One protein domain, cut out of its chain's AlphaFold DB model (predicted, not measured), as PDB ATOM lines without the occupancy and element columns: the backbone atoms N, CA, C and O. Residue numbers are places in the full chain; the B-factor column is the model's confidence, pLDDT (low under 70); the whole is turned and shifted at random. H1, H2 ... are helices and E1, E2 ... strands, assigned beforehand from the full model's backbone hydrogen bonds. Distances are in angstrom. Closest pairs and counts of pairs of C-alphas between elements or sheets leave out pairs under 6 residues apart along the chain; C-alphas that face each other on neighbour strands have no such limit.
ATOM      1  N   ARG A  73     178.884 147.249 152.804       79.94
ATOM      2  CA  ARG A  73     177.930 146.667 151.834       79.94
ATOM      3  C   ARG A  73     176.456 146.950 152.173       79.94
ATOM      4  O   ARG A  73     175.595 146.096 152.010       79.94
ATOM      5  N   ARG A  74     176.154 148.152 152.669       84.12
ATOM      6  CA  ARG A  74     174.813 148.584 153.076       84.12
ATOM      7  C   ARG A  74     174.621 150.078 152.860       84.12
ATOM      8  O   ARG A  74     175.561 150.857 152.996       84.12
ATOM      9  N   SER A  75     173.380 150.480 152.600       87.12
ATOM     10  CA  SER A  75     172.994 151.891 152.635       87.12
ATOM     11  C   SER A  75     172.553 152.298 154.044       87.12
ATOM     12  O   SER A  75     172.127 151.468 154.848       87.12
ATOM     13  N   LEU A  76     172.607 153.598 154.333       90.44
ATOM     14  CA  LEU A  76     172.060 154.172 155.568       90.44
ATOM     15  C   LEU A  76     170.570 154.532 155.441       90.44
ATOM     16  O   LEU A  76     170.014 155.141 156.356       90.44
ATOM     17  N   THR A  77     169.923 154.183 154.323       91.75
ATOM     18  CA  THR A  77     168.527 154.533 154.041       91.75
ATOM     19  C   THR A  77     167.642 153.294 154.065       91.75
ATOM     20  O   THR A  77     167.713 152.446 153.176       91.75
ATOM     21  N   HIS A  78     166.746 153.221 155.046       92.56
ATOM     22  CA  HIS A  78     165.708 152.207 155.093       92.56
ATOM     23  C   HIS A  78     164.766 152.364 153.896       92.56
ATOM     24  O   HIS A  78     164.193 153.432 153.652       92.56
ATOM     25  N   THR A  79     164.583 151.270 153.169       90.75
ATOM     26  CA  THR A  79     163.722 151.202 151.995       90.75
ATOM     27  C   THR A  79     162.891 149.934 152.103       90.75
ATOM     28  O   THR A  79     163.451 148.844 152.152       90.75
ATOM     29  N   ALA A  80     161.567 150.069 152.170       89.19
ATOM     30  CA  ALA A  80     160.684 148.911 152.189       89.19
ATOM     31  C   ALA A  80     160.507 148.365 150.776       89.19
ATOM     32  O   ALA A  80     160.082 149.089 149.876       89.19
ATOM     33  N   TRP A  81     160.791 147.082 150.603       82.56
ATOM     34  CA  TRP A  81     160.564 146.353 149.364       82.56
ATOM     35  C   TRP A  81     159.495 145.307 149.632       82.56
ATOM     36  O   TRP A  81     159.753 144.285 150.254       82.56
ATOM     37  N   ASP A  82     158.273 145.594 149.202       78.44
ATOM     38  CA  ASP A  82     157.197 144.612 149.221       78.44
ATOM     39  C   ASP A  82     156.950 144.164 147.783       78.44
ATOM     40  O   ASP A  82     156.478 144.938 146.945       78.44
ATOM     41  N   LEU A  83     157.282 142.906 147.496       67.88
ATOM     42  CA  LEU A  83     157.115 142.297 146.177       67.88
ATOM     43  C   LEU A  83     155.643 142.251 145.735       67.88
ATOM     44  O   LEU A  83     155.369 142.140 144.541       67.88
ATOM     45  N   SER A  84     154.695 142.378 146.668       65.69
ATOM     46  CA  SER A  84     153.260 142.449 146.384       65.69
ATOM     47  C   SER A  84     152.747 143.874 146.131       65.69
ATOM     48  O   SER A  84     151.630 144.047 145.643       65.69
ATOM     49  N   SER A  85     153.567 144.901 146.384       60.38
ATOM     50  CA  SER A  85     153.155 146.307 146.257       60.38
ATOM     51  C   SER A  85     152.954 146.778 144.809       60.38
ATOM     52  O   SER A  85     152.285 147.790 144.583       60.38
ATOM     53  N   SER A  86     153.475 146.039 143.820       60.00
ATOM     54  CA  SER A  86     153.206 146.264 142.395       60.00
ATOM     55  C   SER A  86     152.088 145.352 141.889       60.00
ATOM     56  O   SER A  86     152.159 144.125 142.016       60.00
ATOM     57  N   ARG A  87     151.077 145.955 141.247       59.28
ATOM     58  CA  ARG A  87     149.988 145.228 140.571       59.28
ATOM     59  C   ARG A  87     150.468 144.514 139.304       59.28
ATOM     60  O   ARG A  87     150.020 143.403 139.035       59.28
ATOM     61  N   ASP A  88     151.422 145.110 138.590       61.19
ATOM     62  CA  ASP A  88     152.067 144.501 137.427       61.19
ATOM     63  C   ASP A  88     153.092 143.467 137.895       61.19
ATOM     64  O   ASP A  88     154.040 143.816 138.608       61.19
ATOM     65  N   ARG A  89     152.913 142.203 137.482       61.66
ATOM     66  CA  ARG A  89     153.826 141.093 137.815       61.66
ATOM     67  C   ARG A  89     155.258 141.365 137.349       61.66
ATOM     68  O   ARG A  89     156.183 141.050 138.085       61.66
ATOM     69  N   GLU A  90     155.420 142.003 136.192       61.09
ATOM     70  CA  GLU A  90     156.724 142.356 135.608       61.09
ATOM     71  C   GLU A  90     157.445 143.476 136.367       61.09
ATOM     72  O   GLU A  90     158.669 143.536 136.352       61.09
ATOM     73  N   ARG A  91     156.704 144.338 137.078       61.50
ATOM     74  CA  ARG A  91     157.254 145.486 137.824       61.50
ATOM     75  C   ARG A  91     157.397 145.229 139.324       61.50
ATOM     76  O   ARG A  91     157.709 146.142 140.093       61.50
ATOM     77  N   ARG A  92     157.149 143.997 139.776       67.06
ATOM     78  CA  ARG A  92     157.376 143.605 141.173       67.06
ATOM     79  C   ARG A  92     158.854 143.758 141.505       67.06
ATOM     80  O   ARG A  92     159.705 143.299 140.757       67.06
ATOM     81  N   GLY A  93     159.151 144.445 142.606       69.12
ATOM     82  CA  GLY A  93     160.530 144.702 143.024       69.12
ATOM     83  C   GLY A  93     161.265 145.791 142.233       69.12
ATOM     84  O   GLY A  93     162.405 146.071 142.566       69.12
ATOM     85  N   TRP A  94     160.634 146.452 141.252       75.94
ATOM     86  CA  TRP A  94     161.254 147.592 140.549       75.94
ATOM     87  C   TRP A  94     161.229 148.871 141.372       75.94
ATOM     88  O   TRP A  94     162.089 149.734 141.250       75.94
ATOM     89  N   HIS A  95     160.198 149.020 142.202       80.25
ATOM     90  CA  HIS A  95     160.013 150.207 143.011       80.25
ATOM     91  C   HIS A  95     159.781 149.812 144.466       80.25
ATOM     92  O   HIS A  95     159.008 148.888 144.726       80.25
ATOM     93  N   PRO A  96     160.354 150.563 145.421       85.06
ATOM     94  CA  PRO A  96     160.045 150.370 146.829       85.06
ATOM     95  C   PRO A  96     158.554 150.564 147.121       85.06
ATOM     96  O   PRO A  96     157.851 151.258 146.386       85.06
ATOM     97  N   MET A  97     158.061 150.045 148.233       89.44
ATOM     98  CA  MET A  97     156.735 150.381 148.747       89.44
ATOM     99  C   MET A  97     156.678 151.859 149.162       89.44
ATOM    100  O   MET A  97     157.641 152.397 149.709       89.44
ATOM    101  N   THR A  98     155.543 152.522 148.912       89.50
ATOM    102  CA  THR A  98     155.289 153.883 149.410       89.50
ATOM    103  C   THR A  98     154.511 153.841 150.721       89.50
ATOM    104  O   THR A  98     153.372 153.378 150.725       89.50
ATOM    105  N   TYR A  99     155.063 154.408 151.793       90.38
ATOM    106  CA  TYR A  99     154.352 154.589 153.058       90.38
ATOM    107  C   TYR A  99     153.252 155.646 152.933       90.38
ATOM    108  O   TYR A  99     153.502 156.821 152.619       90.38
ATOM    109  N   LYS A 100     152.017 155.228 153.199       93.06
ATOM    110  CA  LYS A 100     150.833 156.088 153.227       93.06
ATOM    111  C   LYS A 100     150.664 156.721 154.605       93.06
ATOM    112  O   LYS A 100     151.374 156.399 155.555       93.06
ATOM    113  N   LEU A 101     149.710 157.645 154.714       92.25
ATOM    114  CA  LEU A 101     149.398 158.318 155.977       92.25
ATOM    115  C   LEU A 101     149.042 157.321 157.095       92.25
ATOM    116  O   LEU A 101     149.474 157.508 158.225       92.25
ATOM    117  N   SER A 102     148.323 156.244 156.764       91.69
ATOM    118  CA  SER A 102     147.986 155.154 157.693       91.69
ATOM    119  C   SER A 102     149.209 154.440 158.266       91.69
ATOM    120  O   SER A 102     149.165 153.951 159.390       91.69
ATOM    121  N   ASP A 103     150.297 154.379 157.500       89.94
ATOM    122  CA  ASP A 103     151.494 153.618 157.858       89.94
ATOM    123  C   ASP A 103     152.443 154.460 158.720       89.94
ATOM    124  O   ASP A 103     153.228 153.922 159.501       89.94
ATOM    125  N   ALA A 104     152.339 155.791 158.611       89.50
ATOM    126  CA  ALA A 104     153.135 156.800 159.302       89.50
ATOM    127  C   ALA A 104     152.828 156.888 160.807       89.50
ATOM    128  O   ALA A 104     152.399 157.921 161.319       89.50
ATOM    129  N   THR A 105     153.070 155.792 161.519       90.31
ATOM    130  CA  THR A 105     152.816 155.642 162.952       90.31
ATOM    131  C   THR A 105     154.120 155.666 163.761       90.31
ATOM    132  O   THR A 105     155.176 155.269 163.256       90.31
ATOM    133  N   PRO A 106     154.078 156.040 165.057       88.56
ATOM    134  CA  PRO A 106     155.227 155.897 165.955       88.56
ATOM    135  C   PRO A 106     155.760 154.461 166.021       88.56
ATOM    136  O   PRO A 106     156.965 154.249 166.137       88.56
ATOM    137  N   LYS A 107     154.866 153.469 165.898       89.94
ATOM    138  CA  LYS A 107     155.222 152.047 165.870       89.94
ATOM    139  C   LYS A 107     156.097 151.708 164.662       89.94
ATOM    140  O   LYS A 107     157.085 151.005 164.839       89.94
ATOM    141  N   LEU A 108     155.785 152.236 163.472       90.12
ATOM    142  CA  LEU A 108     156.630 152.069 162.283       90.12
ATOM    143  C   LEU A 108     158.017 152.689 162.498       90.12
ATOM    144  O   LEU A 108     159.024 152.040 162.234       90.12
ATOM    145  N   LEU A 109     158.082 153.924 163.009       89.69
ATOM    146  CA  LEU A 109     159.366 154.584 163.282       89.69
ATOM    147  C   LEU A 109     160.212 153.795 164.280       89.69
ATOM    148  O   LEU A 109     161.414 153.642 164.073       89.69
ATOM    149  N   LYS A 110     159.591 153.302 165.354       90.69
ATOM    150  CA  LYS A 110     160.260 152.458 166.342       90.69
ATOM    151  C   LYS A 110     160.756 151.163 165.700       90.69
ATOM    152  O   LYS A 110     161.930 150.854 165.834       90.69
ATOM    153  N   ALA A 111     159.917 150.485 164.917       92.50
ATOM    154  CA  ALA A 111     160.301 149.268 164.211       92.50
ATOM    155  C   ALA A 111     161.524 149.481 163.305       92.50
ATOM    156  O   ALA A 111     162.445 148.680 163.361       92.50
ATOM    157  N   ILE A 112     161.584 150.579 162.540       91.81
ATOM    158  CA  ILE A 112     162.750 150.906 161.695       91.81
ATOM    159  C   ILE A 112     163.995 151.214 162.548       91.81
ATOM    160  O   ILE A 112     165.098 150.790 162.210       91.81
ATOM    161  N   LYS A 113     163.835 151.955 163.654       91.19
ATOM    162  CA  LYS A 113     164.935 152.334 164.565       91.19
ATOM    163  C   LYS A 113     165.504 151.165 165.368       91.19
ATOM    164  O   LYS A 113     166.655 151.256 165.812       91.19
ATOM    165  N   ASP A 114     164.693 150.142 165.594       93.25
ATOM    166  CA  ASP A 114     165.041 148.953 166.366       93.25
ATOM    167  C   ASP A 114     165.732 147.887 165.496       93.25
ATOM    168  O   ASP A 114     166.232 146.905 166.032       93.25
ATOM    169  N   ILE A 115     165.841 148.094 164.175       93.12
ATOM    170  CA  ILE A 115     166.647 147.230 163.303       93.12
ATOM    171  C   ILE A 115     168.131 147.399 163.652       93.12
ATOM    172  O   ILE A 115     168.709 148.482 163.497       93.12
ATOM    173  N   ASP A 116     168.745 146.305 164.091       93.19
ATOM    174  CA  ASP A 116     170.144 146.212 164.521       93.19
ATOM    175  C   ASP A 116     170.988 145.260 163.652       93.19
ATOM    176  O   ASP A 116     172.213 145.206 163.795       93.19
ATOM    177  N   ASN A 117     170.359 144.552 162.711       92.75
ATOM    178  CA  ASN A 117     171.017 143.665 161.763       92.75
ATOM    179  C   ASN A 117     170.376 143.724 160.369       92.75
ATOM    180  O   ASN A 117     169.194 144.027 160.218       92.75
ATOM    181  N   ILE A 118     171.179 143.416 159.352       89.94
ATOM    182  CA  ILE A 118     170.747 143.270 157.961       89.94
ATOM    183  C   ILE A 118     170.825 141.795 157.587       89.94
ATOM    184  O   ILE A 118     171.838 141.136 157.831       89.94
ATOM    185  N   ASN A 119     169.749 141.288 156.989       87.75
ATOM    186  CA  ASN A 119     169.677 139.935 156.456       87.75
ATOM    187  C   ASN A 119     169.852 139.971 154.934       87.75
ATOM    188  O   ASN A 119     169.036 140.563 154.232       87.75
ATOM    189  N   TYR A 120     170.903 139.333 154.432       83.69
ATOM    190  CA  TYR A 120     171.147 139.152 153.006       83.69
ATOM    191  C   TYR A 120     170.590 137.789 152.609       83.69
ATOM    192  O   TYR A 120     171.284 136.776 152.689       83.69
ATOM    193  N   GLU A 121     169.316 137.762 152.222       77.81
ATOM    194  CA  GLU A 121     168.580 136.522 151.935       77.81
ATOM    195  C   GLU A 121     169.267 135.664 150.866       77.81
ATOM    196  O   GLU A 121     169.381 134.454 151.030       77.81
ATOM    197  N   THR A 122     169.809 136.290 149.818       77.38
ATOM    198  CA  THR A 122     170.526 135.598 148.733       77.38
ATOM    199  C   THR A 122     171.836 134.953 149.181       77.38
ATOM    200  O   THR A 122     172.293 134.001 148.559       77.38
ATOM    201  N   GLU A 123     172.453 135.477 150.241       83.69
ATOM    202  CA  GLU A 123     173.724 134.994 150.792       83.69
ATOM    203  C   GLU A 123     173.523 134.144 152.056       83.69
ATOM    204  O   GLU A 123     174.505 133.696 152.645       83.69
ATOM    205  N   TYR A 124     172.274 133.959 152.511       86.50
ATOM    206  CA  TYR A 124     171.933 133.345 153.802       86.50
ATOM    207  C   TYR A 124     172.773 133.890 154.969       86.50
ATOM    208  O   TYR A 124     173.155 133.166 155.890       86.50
ATOM    209  N   ARG A 125     173.083 135.190 154.924       87.81
ATOM    210  CA  ARG A 125     174.022 135.842 155.838       87.81
ATOM    211  C   ARG A 125     173.335 136.959 156.601       87.81
ATOM    212  O   ARG A 125     172.663 137.804 156.018       87.81
ATOM    213  N   LYS A 126     173.586 137.014 157.908       91.12
ATOM    214  CA  LYS A 126     173.155 138.108 158.777       91.12
ATOM    215  C   LYS A 126     174.355 138.925 159.238       91.12
ATOM    216  O   LYS A 126     175.368 138.366 159.651       91.12
ATOM    217  N   GLU A 127     174.230 140.243 159.184       89.88
ATOM    218  CA  GLU A 127     175.280 141.180 159.576       89.88
ATOM    219  C   GLU A 127     174.758 142.180 160.603       89.88
ATOM    220  O   GLU A 127     173.771 142.873 160.361       89.88
ATOM    221  N   TRP A 128     175.433 142.268 161.746       91.94
ATOM    222  CA  TRP A 128     175.104 143.231 162.793       91.94
ATOM    223  C   TRP A 128     175.622 144.623 162.433       91.94
ATOM    224  O   TRP A 128     176.781 144.796 162.049       91.94
ATOM    225  N   CYS A 129     174.777 145.638 162.600       91.19
ATOM    226  CA  CYS A 129     175.124 147.014 162.277       91.19
ATOM    227  C   CYS A 129     176.084 147.583 163.317       91.19
ATOM    228  O   CYS A 129     175.693 148.058 164.384       91.19
ATOM    229  N   THR A 130     177.367 147.589 162.980       89.88
ATOM    230  CA  THR A 130     178.419 148.126 163.840       89.88
ATOM    231  C   THR A 130     179.129 149.309 163.190       89.88
ATOM    232  O   THR A 130     179.133 149.482 161.970       89.88
ATOM    233  N   SER A 131     179.713 150.158 164.030       85.50
ATOM    234  CA  SER A 131     180.608 151.236 163.628       85.50
ATOM    235  C   SER A 131     181.803 151.236 164.569       85.50
ATOM    236  O   SER A 131     181.633 151.301 165.788       85.50
ATOM    237  N   LYS A 132     183.017 151.106 164.018       86.12
ATOM    238  CA  LYS A 132     184.269 151.007 164.794       86.12
ATOM    239  C   LYS A 132     184.202 149.947 165.913       86.12
ATOM    240  O   LYS A 132     184.630 150.195 167.037       86.12
ATOM    241  N   GLY A 133     183.598 148.792 165.620       85.12
ATOM    242  CA  GLY A 133     183.456 147.676 166.565       85.12
ATOM    243  C   GLY A 133     182.378 147.847 167.642       85.12
ATOM    244  O   GLY A 133     182.234 146.968 168.485       85.12
ATOM    245  N   LYS A 134     181.600 148.939 167.633       91.44
ATOM    246  CA  LYS A 134     180.490 149.162 168.573       91.44
ATOM    247  C   LYS A 134     179.131 149.012 167.882       91.44
ATOM    248  O   LYS A 134     179.028 149.369 166.705       91.44
ATOM    249  N   PRO A 135     178.083 148.543 168.588       90.81
ATOM    250  CA  PRO A 135     176.720 148.541 168.065       90.81
ATOM    251  C   PRO A 135     176.295 149.940 167.607       90.81
ATOM    252  O   PRO A 135     176.567 150.938 168.275       90.81
ATOM    253  N   SER A 136     175.640 150.020 166.453       91.06
ATOM    254  CA  SER A 136     175.227 151.278 165.828       91.06
ATOM    255  C   SER A 136     173.885 151.120 165.116       91.06
ATOM    256  O   SER A 136     173.433 150.009 164.850       91.06
ATOM    257  N   LYS A 137     173.235 152.238 164.782       90.81
ATOM    258  CA  LYS A 137     171.984 152.202 164.018       90.81
ATOM    259  C   LYS A 137     172.236 151.738 162.582       90.81
ATOM    260  O   LYS A 137     173.156 152.220 161.916       90.81
ATOM    261  N   CYS A 138     171.391 150.831 162.090       91.19
ATOM    262  CA  CYS A 138     171.448 150.393 160.696       91.19
ATOM    263  C   CYS A 138     171.075 151.520 159.729       91.19
ATOM    264  O   CYS A 138     171.743 151.713 158.714       91.19
ATOM    265  N   PHE A 139     170.042 152.292 160.065       91.69
ATOM    266  CA  PHE A 139     169.480 153.305 159.182       91.69
ATOM    267  C   PHE A 139     169.440 154.669 159.867       91.69
ATOM    268  O   PHE A 139     169.044 154.783 161.026       91.69
ATOM    269  N   LEU A 140     169.851 155.700 159.130       90.50
ATOM    270  CA  LEU A 140     169.730 157.109 159.513       90.50
ATOM    271  C   LEU A 140     168.571 157.785 158.783       90.50
ATOM    272  O   LEU A 140     167.946 158.702 159.309       90.50
ATOM    273  N   PHE A 141     168.271 157.304 157.579       92.44
ATOM    274  CA  PHE A 141     167.219 157.828 156.725       92.44
ATOM    275  C   PHE A 141     166.204 156.732 156.423       92.44
ATOM    276  O   PHE A 141     166.504 155.544 156.510       92.44
ATOM    277  N   ALA A 142     165.004 157.129 156.025       92.31
ATOM    278  CA  ALA A 142     164.010 156.238 155.452       92.31
ATOM    279  C   ALA A 142     163.363 156.948 154.263       92.31
ATOM    280  O   ALA A 142     163.192 158.168 154.293       92.31
ATOM    281  N   ARG A 143     163.008 156.203 153.213       92.75
ATOM    282  CA  ARG A 143     162.460 156.796 151.986       92.75
ATOM    283  C   ARG A 143     161.082 156.272 151.608       92.75
ATOM    284  O   ARG A 143     160.598 155.267 152.113       92.75
ATOM    285  N   LYS A 144     160.522 156.987 150.630       93.62
ATOM    286  CA  LYS A 144     159.249 156.751 149.945       93.62
ATOM    287  C   LYS A 144     158.021 156.912 150.843       93.62
ATOM    288  O   LYS A 144     157.109 156.098 150.843       93.62
ATOM    289  N   PHE A 145     157.971 158.018 151.571       92.44
ATOM    290  CA  PHE A 145     156.755 158.473 152.242       92.44
ATOM    291  C   PHE A 145     155.926 159.336 151.291       92.44
ATOM    292  O   PHE A 145     156.470 160.140 150.535       92.44
ATOM    293  N   THR A 146     154.600 159.209 151.344       93.94
ATOM    294  CA  THR A 146     153.721 160.238 150.765       93.94
ATOM    295  C   THR A 146     153.905 161.565 151.506       93.94
ATOM    296  O   THR A 146     154.318 161.585 152.666       93.94
ATOM    297  N   ARG A 147     153.544 162.691 150.877       93.31
ATOM    298  CA  ARG A 147     153.616 164.014 151.525       93.31
ATOM    299  C   ARG A 147     152.868 164.047 152.862       93.31
ATOM    300  O   ARG A 147     153.406 164.535 153.848       93.31
ATOM    301  N   ALA A 148     151.657 163.488 152.899       91.69
ATOM    302  CA  ALA A 148     150.851 163.413 154.116       91.69
ATOM    303  C   ALA A 148     151.531 162.569 155.207       91.69
ATOM    304  O   ALA A 148     151.608 162.998 156.354       91.69
ATOM    305  N   ALA A 149     152.084 161.409 154.836       92.31
ATOM    306  CA  ALA A 149     152.839 160.551 155.746       92.31
ATOM    307  C   ALA A 149     154.057 161.277 156.337       92.31
ATOM    308  O   ALA A 149     154.240 161.283 157.550       92.31
ATOM    309  N   ALA A 150     154.857 161.934 155.494       90.62
ATOM    310  CA  ALA A 150     156.041 162.666 155.928       90.62
ATOM    311  C   ALA A 150     155.690 163.805 156.899       90.62
ATOM    312  O   ALA A 150     156.301 163.911 157.958       90.62
ATOM    313  N   LEU A 151     154.670 164.613 156.584       90.69
ATOM    314  CA  LEU A 151     154.212 165.694 157.463       90.69
ATOM    315  C   LEU A 151     153.698 165.166 158.808       90.69
ATOM    316  O   LEU A 151     154.019 165.733 159.850       90.69
ATOM    317  N   ASN A 152     152.955 164.054 158.800       89.44
ATOM    318  CA  ASN A 152     152.489 163.421 160.031       89.44
ATOM    319  C   ASN A 152     153.659 162.976 160.919       89.44
ATOM    320  O   ASN A 152     153.654 163.220 162.125       89.44
ATOM    321  N   LEU A 153     154.692 162.369 160.323       87.12
ATOM    322  CA  LEU A 153     155.891 161.954 161.051       87.12
ATOM    323  C   LEU A 153     156.679 163.146 161.590       87.12
ATOM    324  O   LEU A 153     157.128 163.079 162.729       87.12
ATOM    325  N   LEU A 154     156.813 164.236 160.829       86.25
ATOM    326  CA  LEU A 154     157.485 165.453 161.295       86.25
ATOM    327  C   LEU A 154     156.768 166.046 162.516       86.25
ATOM    328  O   LEU A 154     157.402 166.248 163.551       86.25
ATOM    329  N   ASN A 155     155.444 166.200 162.446       82.31
ATOM    330  CA  ASN A 155     154.637 166.712 163.558       82.31
ATOM    331  C   ASN A 155     154.693 165.797 164.790       82.31
ATOM    332  O   ASN A 155     154.844 166.264 165.915       82.31
ATOM    333  N   THR A 156     154.620 164.481 164.580       72.75
ATOM    334  CA  THR A 156     154.671 163.499 165.673       72.75
ATOM    335  C   THR A 156     156.071 163.413 166.286       72.75
ATOM    336  O   THR A 156     156.215 163.290 167.497       72.75
ATOM    337  N   SER A 157     157.126 163.515 165.475       64.44
ATOM    338  CA  SER A 157     158.512 163.484 165.954       64.44
ATOM    339  C   SER A 157     158.871 164.709 166.795       64.44
ATOM    340  O   SER A 157     159.581 164.562 167.786       64.44
ATOM    341  N   ALA A 158     158.312 165.881 166.475       57.62
ATOM    342  CA  ALA A 158     158.445 167.088 167.289       57.62
ATOM    343  C   ALA A 158     157.753 166.965 168.662       57.62
ATOM    344  O   ALA A 158     158.162 167.621 169.616       57.62
ATOM    345  N   LEU A 159     156.734 166.106 168.775       51.66
ATOM    346  CA  LEU A 159     156.044 165.791 170.031       51.66
ATOM    347  C   LEU A 159     156.745 164.701 170.858       51.66
ATOM    348  O   LEU A 159     156.617 164.701 172.074       51.66
ATOM    349  N   VAL A 160     157.477 163.782 170.217       50.03
ATOM    350  CA  VAL A 160     158.158 162.641 170.869       50.03
ATOM    351  C   VAL A 160     159.614 162.960 171.261       50.03
ATOM    352  O   VAL A 160     160.233 162.199 171.998       50.03
ATOM    353  N   LEU A 161     160.174 164.078 170.784       45.16
ATOM    354  CA  LEU A 161     161.502 164.587 171.165       45.16
ATOM    355  C   LEU A 161     161.449 165.698 172.240       45.16
ATOM    356  O   LEU A 161     162.413 166.453 172.374       45.16
ATOM    357  N   ARG A 162     160.346 165.801 172.991       37.44
ATOM    358  CA  ARG A 162     160.254 166.584 174.234       37.44
ATOM    359  C   ARG A 162     160.223 165.668 175.446       37.44
ATOM    360  O   ARG A 162     159.588 164.596 175.338       37.44
TER     361      ARG A 162
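What this domain is: This is residues 73 to 162 of the 162 residues of an uncharacterized protein of Asparagus officinalis (UniProt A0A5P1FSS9). You meet little regular structure here: a flat slab of loops, with helix H2 along one edge, the hairpin of E1 and E2 at the opposite edge and short H1 between them. From residue 73 a long unnamed stretch loops out to another side, and residues 77 to 78 pair in parallel with residues 141 to 142. The printed part has 90 residues, 30 in named elements, two helices and two antiparallel strands in the order H1, E1, E2, H2, class mixed. It is only just loose, close to compact, with a radius of gyration of the C-alphas of 15.0 A and spans of 43 by 36 by 16 A.

How they stand to each other: Look first at H1, residues 106 to 113: it is close to but not clearly touching H2, residues 147 to 160, with the closest C-alphas, Pro 106 and Thr 156, 7.6 A apart. Their lines are about perpendicular, at 88 degrees. In both, every O i to N i+4 pair is within hydrogen-bond range. E1, residues 117 to 120, and E2, residues 125 to 128, form a hairpin, with N 118 and O 127 within hydrogen-bond range at 2.8 A. E1 and H2 are apart.

Where its parts are: Find C-alpha 106 at (155.227, 155.897, 165.955); H1 runs 10.4 A from there. E1 spans 9.9 A and E2 10.2 A. H2 runs 19.9 A to C-alpha 160 at (158.158, 162.641, 170.869).

The domain as a whole: The two farthest C-alphas, Glu 90 and Arg 162, are 45.7 A apart. The printed part has no cut; the link from E2 to H2 is long, 18 residues. The model's pLDDT is under 70 at residues 83 to 93 and 157 to 162.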